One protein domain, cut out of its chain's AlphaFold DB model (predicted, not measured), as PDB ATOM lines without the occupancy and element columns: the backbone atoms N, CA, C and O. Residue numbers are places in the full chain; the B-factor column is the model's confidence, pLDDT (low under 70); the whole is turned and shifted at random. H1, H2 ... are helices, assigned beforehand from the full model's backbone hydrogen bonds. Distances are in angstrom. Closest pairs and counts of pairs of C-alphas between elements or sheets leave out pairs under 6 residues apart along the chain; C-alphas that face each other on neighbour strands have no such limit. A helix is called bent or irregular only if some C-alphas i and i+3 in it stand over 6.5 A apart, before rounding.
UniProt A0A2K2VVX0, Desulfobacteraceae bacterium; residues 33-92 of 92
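What this domain is: This is residues 33 to 92 of the 92 residues of a protein of Desulfobacteraceae bacterium (UniProt A0A2K2VVX0). This is a loose, open clip of two long helices: H1 runs out to one end, the chain turns there, and the bent but nearly straight H2 folds back. The gap between them narrows toward the first residues of H1, and H2b runs on past them. The printed part has 60 residues with two named helices, H1 then H2, and no named strand; its class is all helix. It is only just loose, close to extended, with a radius of gyration of the C-alphas of 15.2 A and spans of 49 by 24 by 14 A.

Where its parts are: Find C-alpha 33 at (11.132, 14.071, 226.434); from there H1, residues 33 to 53, runs 29.9 A to C-alpha 53 at (26.199, 6.507, 201.785). H1 is neither bent nor irregular, but only just: C-alphas 39 and 42 are 6.3 A apart. Next look at H2, residues 63 to 89, assigned as one helix by its hydrogen bonds but bent, with C-alphas 75 and 78 7.1 A apart. Its arm H2a, residues 63 to 75, is 18.3 A long, and its arm H2b, residues 78 to 89, runs 16.4 A to C-alpha 89 at (12.677, 14.799, 243.699).

How they stand to each other: Start from H1, which touches no helix. H1 and H2a are apart, with no C-alpha of the one within 8 A of the other. H1 and H2b are only just apart, their closest C-alphas 8.1 A from each other. The lines of H2a and H2b stand at a shallow tilt of 25 degrees. In H2a and H2b every O i to N i+4 pair is within hydrogen-bond range; in H1, 15 of 17 are.

The domain as a whole: Look at Gly 55 and Asp 91 for the two C-alphas farthest apart, 49.4 A. The printed part has no cut, and the link from H1 to H2, 9 residues, is short. The mean pLDDT of the printed part is 75.9; it is under 70 at residues 33 to 37, 39, 84 and 86 to 92.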
ATOM      1  N   PHE A  33      11.332  14.961 227.570       62.75
ATOM      2  CA  PHE A  33      11.132  14.071 226.434       62.75
ATOM      3  C   PHE A  33      11.436  14.752 225.092       62.75
ATOM      4  O   PHE A  33      12.040  14.151 224.204       62.75
ATOM      5  N   THR A  34      11.076  16.029 224.947       66.25
ATOM      6  CA  THR A  34      11.319  16.811 223.729       66.25
ATOM      7  C   THR A  34      12.801  17.140 223.570       66.25
ATOM      8  O   THR A  34      13.315  17.093 222.455       66.25
ATOM      9  N   VAL A  35      13.520  17.384 224.671       66.62
ATOM     10  CA  VAL A  35      14.987  17.545 224.656       66.62
ATOM     11  C   VAL A  35      15.669  16.237 224.242       66.62
ATOM     12  O   VAL A  35      16.537  16.237 223.367       66.62
ATOM     13  N   ALA A  36      15.240  15.100 224.804       67.94
ATOM     14  CA  ALA A  36      15.763  13.786 224.434       67.94
ATOM     15  C   ALA A  36      15.516  13.468 222.948       67.94
ATOM     16  O   ALA A  36      16.433  13.019 222.249       67.94
ATOM     17  N   PHE A  37      14.313  13.761 222.447       69.56
ATOM     18  CA  PHE A  37      13.955  13.613 221.037       69.56
ATOM     19  C   PHE A  37      14.785  14.539 220.139       69.56
ATOM     20  O   PHE A  37      15.382  14.080 219.168       69.56
ATOM     21  N   GLY A  38      14.910  15.818 220.501       71.00
ATOM     22  CA  GLY A  38      15.694  16.808 219.761       71.00
ATOM     23  C   GLY A  38      17.178  16.458 219.653       71.00
ATOM     24  O   GLY A  38      17.803  16.769 218.646       71.00
ATOM     25  N   ARG A  39      17.744  15.752 220.639       69.38
ATOM     26  CA  ARG A  39      19.129  15.254 220.586       69.38
ATOM     27  C   ARG A  39      19.270  13.979 219.745       69.38
ATOM     28  O   ARG A  39      20.273  13.798 219.058       69.38
ATOM     29  N   THR A  40      18.310  13.061 219.845       70.44
ATOM     30  CA  THR A  40      18.427  11.723 219.242       70.44
ATOM     31  C   THR A  40      17.963  11.690 217.792       70.44
ATOM     32  O   THR A  40      18.547  10.953 217.001       70.44
ATOM     33  N   ALA A  41      16.990  12.518 217.404       76.81
ATOM     34  CA  ALA A  41      16.478  12.567 216.037       76.81
ATOM     35  C   ALA A  41      17.535  13.016 215.002       76.81
ATOM     36  O   ALA A  41      17.698  12.314 214.003       76.81
ATOM     37  N   PRO A  42      18.327  14.088 215.220       77.56
ATOM     38  CA  PRO A  42      19.391  14.470 214.291       77.56
ATOM     39  C   PRO A  42      20.494  13.412 214.217       77.56
ATOM     40  O   PRO A  42      20.974  13.095 213.133       77.56
ATOM     41  N   ALA A  43      20.863  12.817 215.357       76.69
ATOM     42  CA  ALA A  43      21.853  11.746 215.410       76.69
ATOM     43  C   ALA A  43      21.395  10.512 214.615       76.69
ATOM     44  O   ALA A  43      22.167   9.967 213.825       76.69
ATOM     45  N   ALA A  44      20.130  10.109 214.770       81.81
ATOM     46  CA  ALA A  44      19.524   9.030 213.998       81.81
ATOM     47  C   ALA A  44      19.494   9.348 212.494       81.81
ATOM     48  O   ALA A  44      19.798   8.477 211.679       81.81
ATOM     49  N   LEU A  45      19.193  10.597 212.124       84.44
ATOM     50  CA  LEU A  45      19.162  11.047 210.731       84.44
ATOM     51  C   LEU A  45      20.557  11.012 210.088       84.44
ATOM     52  O   LEU A  45      20.713  10.492 208.985       84.44
ATOM     53  N   VAL A  46      21.588  11.480 210.796       85.50
ATOM     54  CA  VAL A  46      22.989  11.388 210.347       85.50
ATOM     55  C   VAL A  46      23.408   9.928 210.180       85.50
ATOM     56  O   VAL A  46      23.965   9.566 209.145       85.50
ATOM     57  N   LEU A  47      23.100   9.069 211.156       83.75
ATOM     58  CA  LEU A  47      23.371   7.630 211.074       83.75
ATOM     59  C   LEU A  47      22.689   6.991 209.865       83.75
ATOM     60  O   LEU A  47      23.312   6.198 209.161       83.75
ATOM     61  N   TYR A  48      21.440   7.366 209.588       83.88
ATOM     62  CA  TYR A  48      20.709   6.900 208.417       83.88
ATOM     63  C   TYR A  48      21.384   7.333 207.108       83.88
ATOM     64  O   TYR A  48      21.589   6.504 206.219       83.88
ATOM     65  N   VAL A  49      21.788   8.601 206.999       86.94
ATOM     66  CA  VAL A  49      22.507   9.121 205.825       86.94
ATOM     67  C   VAL A  49      23.831   8.384 205.624       86.94
ATOM     68  O   VAL A  49      24.124   7.962 204.507       86.94
ATOM     69  N   VAL A  50      24.598   8.151 206.692       87.00
ATOM     70  CA  VAL A  50      25.864   7.399 206.635       87.00
ATOM     71  C   VAL A  50      25.636   5.941 206.232       87.00
ATOM     72  O   VAL A  50      26.405   5.381 205.452       87.00
ATOM     73  N   LEU A  51      24.572   5.307 206.731       87.56
ATOM     74  CA  LEU A  51      24.210   3.943 206.349       87.56
ATOM     75  C   LEU A  51      23.954   3.862 204.836       87.56
ATOM     76  O   LEU A  51      24.512   3.004 204.151       87.56
ATOM     77  N   ARG A  52      23.171   4.815 204.311       85.00
ATOM     78  CA  ARG A  52      22.856   4.932 202.881       85.00
ATOM     79  C   ARG A  52      24.095   5.246 202.045       85.00
ATOM     80  O   ARG A  52      24.269   4.631 200.997       85.00
ATOM     81  N   SER A  53      24.972   6.141 202.505       87.56
ATOM     82  CA  SER A  53      26.199   6.507 201.785       87.56
ATOM     83  C   SER A  53      27.211   5.361 201.721       87.56
ATOM     84  O   SER A  53      28.000   5.291 200.785       87.56
ATOM     85  N   ARG A  54      27.182   4.440 202.693       87.56
ATOM     86  CA  ARG A  54      27.999   3.216 202.698       87.56
ATOM     87  C   ARG A  54      27.374   2.053 201.919       87.56
ATOM     88  O   ARG A  54      27.933   0.962 201.922       87.56
ATOM     89  N   GLY A  55      26.217   2.255 201.281       82.94
ATOM     90  CA  GLY A  55      25.504   1.207 200.542       82.94
ATOM     91  C   GLY A  55      24.899   0.114 201.430       82.94
ATOM     92  O   GLY A  55      24.425  -0.902 200.922       82.94
ATOM     93  N   LEU A  56      24.890   0.312 202.750       80.38
ATOM     94  CA  LEU A  56      24.310  -0.628 203.697       80.38
ATOM     95  C   LEU A  56      22.787  -0.471 203.691       80.38
ATOM     96  O   LEU A  56      22.241   0.635 203.731       80.38
ATOM     97  N   ARG A  57      22.078  -1.598 203.630       75.31
ATOM     98  CA  ARG A  57      20.617  -1.629 203.737       75.31
ATOM     99  C   ARG A  57      20.229  -1.781 205.200       75.31
ATOM    100  O   ARG A  57      20.870  -2.530 205.934       75.31
ATOM    101  N   MET A  58      19.174  -1.078 205.614       76.50
ATOM    102  CA  MET A  58      18.568  -1.336 206.917       76.50
ATOM    103  C   MET A  58      18.156  -2.812 206.991       76.50
ATOM    104  O   MET A  58      17.620  -3.332 206.006       76.50
ATOM    105  N   PRO A  59      18.409  -3.487 208.124       76.12
ATOM    106  CA  PRO A  59      17.926  -4.841 208.319       76.12
ATOM    107  C   PRO A  59      16.402  -4.842 208.188       76.12
ATOM    108  O   PRO A  59      15.728  -3.933 208.687       76.12
ATOM    109  N   ALA A  60      15.867  -5.847 207.492       77.00
ATOM    110  CA  ALA A  60      14.428  -6.027 207.363       77.00
ATOM    111  C   ALA A  60      13.771  -6.014 208.754       77.00
ATOM    112  O   ALA A  60      14.371  -6.470 209.734       77.00
ATOM    113  N   PHE A  61      12.561  -5.456 208.842       71.81
ATOM    114  CA  PHE A  61      11.791  -5.463 210.084       71.81
ATOM    115  C   PHE A  61      11.686  -6.904 210.604       71.81
ATOM    116  O   PHE A  61      11.212  -7.793 209.903       71.81
ATOM    117  N   GLY A  62      12.211  -7.140 211.806       78.19
ATOM    118  CA  GLY A  62      12.454  -8.473 212.353       78.19
ATOM    119  C   GLY A  62      12.984  -8.409 213.789       78.19
ATOM    120  O   GLY A  62      13.037  -7.320 214.365       78.19
ATOM    121  N   PRO A  63      13.422  -9.541 214.376       78.06
ATOM    122  CA  PRO A  63      13.826  -9.624 215.787       78.06
ATOM    123  C   PRO A  63      14.906  -8.608 216.188       78.06
ATOM    124  O   PRO A  63      14.922  -8.114 217.313       78.06
ATOM    125  N   LEU A  64      15.764  -8.239 215.231       80.56
ATOM    126  CA  LEU A  64      16.838  -7.262 215.403       80.56
ATOM    127  C   LEU A  64      16.326  -5.871 215.813       80.56
ATOM    128  O   LEU A  64      16.974  -5.172 216.588       80.56
ATOM    129  N   TRP A  65      15.144  -5.478 215.328       83.31
ATOM    130  CA  TRP A  65      14.514  -4.217 215.716       83.31
ATOM    131  C   TRP A  65      14.088  -4.233 217.183       83.31
ATOM    132  O   TRP A  65      14.240  -3.220 217.858       83.31
ATOM    133  N   GLY A  66      13.648  -5.386 217.701       82.62
ATOM    134  CA  GLY A  66      13.391  -5.572 219.128       82.62
ATOM    135  C   GLY A  66      14.657  -5.367 219.962       82.62
ATOM    136  O   GLY A  66      14.628  -4.638 220.949       82.62
ATOM    137  N   SER A  67      15.794  -5.916 219.523       81.75
ATOM    138  CA  SER A  67      17.091  -5.689 220.178       81.75
ATOM    139  C   SER A  67      17.514  -4.218 220.156       81.75
ATOM    140  O   SER A  67      17.978  -3.714 221.176       81.75
ATOM    141  N   PHE A  68      17.315  -3.503 219.041       82.69
ATOM    142  CA  PHE A  68      17.591  -2.061 218.971       82.69
ATOM    143  C   PHE A  68      16.677  -1.241 219.882       82.69
ATOM    144  O   PHE A  68      17.138  -0.288 220.508       82.69
ATOM    145  N   LEU A  69      15.405  -1.626 219.994       82.56
ATOM    146  CA  LEU A  69      14.434  -0.958 220.855       82.56
ATOM    147  C   LEU A  69      14.780  -1.174 222.334       82.56
ATOM    148  O   LEU A  69      14.813  -0.213 223.096       82.56
ATOM    149  N   LEU A  70      15.147  -2.402 222.716       85.00
ATOM    150  CA  LEU A  70      15.652  -2.714 224.055       85.00
ATOM    151  C   LEU A  70      16.944  -1.945 224.355       85.00
ATOM    152  O   LEU A  70      17.051  -1.326 225.410       85.00
ATOM    153  N   MET A  71      17.897  -1.904 223.421       83.25
ATOM    154  CA  MET A  71      19.113  -1.099 223.578       83.25
ATOM    155  C   MET A  71      18.788   0.381 223.790       83.25
ATOM    156  O   MET A  71      19.286   0.977 224.737       83.25
ATOM    157  N   GLY A  72      17.937   0.981 222.957       80.12
ATOM    158  CA  GLY A  72      17.559   2.390 223.100       80.12
ATOM    159  C   GLY A  72      16.832   2.679 224.415       80.12
ATOM    160  O   GLY A  72      17.103   3.691 225.068       80.12
ATOM    161  N   LEU A  73      15.956   1.762 224.836       81.94
ATOM    162  CA  LEU A  73      15.204   1.882 226.078       81.94
ATOM    163  C   LEU A  73      16.136   1.823 227.290       81.94
ATOM    164  O   LEU A  73      16.156   2.763 228.075       81.94
ATOM    165  N   PHE A  74      16.940   0.767 227.422       82.94
ATOM    166  CA  PHE A  74      17.797   0.557 228.593       82.94
ATOM    167  C   PHE A  74      19.042   1.447 228.615       82.94
ATOM    168  O   PHE A  74      19.522   1.787 229.692       82.94
ATOM    169  N   ASN A  75      19.583   1.828 227.457       74.38
ATOM    170  CA  ASN A  75      20.818   2.613 227.382       74.38
ATOM    171  C   ASN A  75      20.560   4.127 227.408       74.38
ATOM    172  O   ASN A  75      21.433   4.891 227.807       74.38
ATOM    173  N   GLY A  76      19.366   4.562 226.993       73.81
ATOM    174  CA  GLY A  76      19.012   5.976 226.912       73.81
ATOM    175  C   GLY A  76      17.743   6.315 227.676       73.81
ATOM    176  O   GLY A  76      17.795   7.025 228.674       73.81
ATOM    177  N   ALA A  77      16.593   5.843 227.200       73.25
ATOM    178  CA  ALA A  77      15.305   6.370 227.649       73.25
ATOM    179  C   ALA A  77      15.050   6.151 229.150       73.25
ATOM    180  O   ALA A  77      14.714   7.105 229.849       73.25
ATOM    181  N   LEU A  78      15.259   4.933 229.657       78.81
ATOM    182  CA  LEU A  78      15.132   4.607 231.081       78.81
ATOM    183  C   LEU A  78      16.101   5.417 231.951       78.81
ATOM    184  O   LEU A  78      15.619   6.139 232.823       78.81
ATOM    185  N   PRO A  79      17.432   5.345 231.742       77.06
ATOM    186  CA  PRO A  79      18.375   6.038 232.609       77.06
ATOM    187  C   PRO A  79      18.210   7.557 232.545       77.06
ATOM    188  O   PRO A  79      18.226   8.192 233.592       77.06
ATOM    189  N   TYR A  80      17.981   8.152 231.367       71.19
ATOM    190  CA  TYR A  80      17.760   9.599 231.284       71.19
ATOM    191  C   TYR A  80      16.478  10.028 231.990       71.19
ATOM    192  O   TYR A  80      16.515  11.003 232.731       71.19
ATOM    193  N   THR A  81      15.379   9.284 231.825       70.44
ATOM    194  CA  THR A  81      14.117   9.601 232.511       70.44
ATOM    195  C   THR A  81      14.272   9.469 234.026       70.44
ATOM    196  O   THR A  81      13.874  10.375 234.755       70.44
ATOM    197  N   LEU A  82      14.899   8.387 234.501       77.19
ATOM    198  CA  LEU A  82      15.169   8.157 235.923       77.19
ATOM    199  C   LEU A  82      16.066   9.244 236.527       77.19
ATOM    200  O   LEU A  82      15.781   9.707 237.626       77.19
ATOM    201  N   ILE A  83      17.105   9.685 235.809       70.81
ATOM    202  CA  ILE A  83      17.987  10.775 236.253       70.81
ATOM    203  C   ILE A  83      17.211  12.089 236.345       70.81
ATOM    204  O   ILE A  83      17.239  12.723 237.392       70.81
ATOM    205  N   THR A  84      16.462  12.471 235.305       66.38
ATOM    206  CA  THR A  84      15.657  13.707 235.352       66.38
ATOM    207  C   THR A  84      14.575  13.656 236.428       66.38
ATOM    208  O   THR A  84      14.268  14.669 237.041       66.38
ATOM    209  N   TRP A  85      14.000  12.479 236.694       70.38
ATOM    210  CA  TRP A  85      13.034  12.302 237.778       70.38
ATOM    211  C   TRP A  85      13.694  12.462 239.154       70.38
ATOM    212  O   TRP A  85      13.122  13.118 240.024       70.38
ATOM    213  N   ALA A  86      14.904  11.921 239.326       69.38
ATOM    214  CA  ALA A  86      15.698  12.090 240.537       69.38
ATOM    215  C   ALA A  86      16.114  13.554 240.754       69.38
ATOM    216  O   ALA A  86      15.998  14.034 241.872       69.38
ATOM    217  N   GLU A  87      16.500  14.283 239.700       65.69
ATOM    218  CA  GLU A  87      16.810  15.723 239.772       65.69
ATOM    219  C   GLU A  87      15.613  16.582 240.217       65.69
ATOM    220  O   GLU A  87      15.815  17.668 240.747       65.69
ATOM    221  N   ILE A  88      14.374  16.119 240.011       66.44
ATOM    222  CA  ILE A  88      13.153  16.830 240.434       66.44
ATOM    223  C   ILE A  88      12.750  16.477 241.879       66.44
ATOM    224  O   ILE A  88      12.086  17.274 242.533       66.44
ATOM    225  N   HIS A  89      13.103  15.285 242.373       62.59
ATOM    226  CA  HIS A  89      12.677  14.799 243.699       62.59
ATOM    227  C   HIS A  89      13.764  14.886 244.772       62.59
ATOM    228  O   HIS A  89      13.456  14.799 245.959       62.59
ATOM    229  N   ILE A  90      15.025  15.017 244.369       59.88
ATOM    230  CA  ILE A  90      16.164  15.168 245.265       59.88
ATOM    231  C   ILE A  90      16.718  16.564 245.011       59.88
ATOM    232  O   ILE A  90      17.493  16.772 244.078       59.88
ATOM    233  N   ASP A  91      16.277  17.521 245.828       53.03
ATOM    234  CA  ASP A  91      16.913  18.833 245.888       53.03
ATOM    235  C   ASP A  91      18.401  18.647 246.220       53.03
ATOM    236  O   ASP A  91      18.779  17.800 247.038       53.03
ATOM    237  N   SER A  92      19.238  19.407 245.516       51.69
ATOM    238  CA  SER A  92      20.698  19.386 245.683       51.69
ATOM    239  C   SER A  92      21.146  20.179 246.899       51.69
ATOM    240  O   SER A  92      20.477  21.184 247.228       51.69
TER     241      SER A  92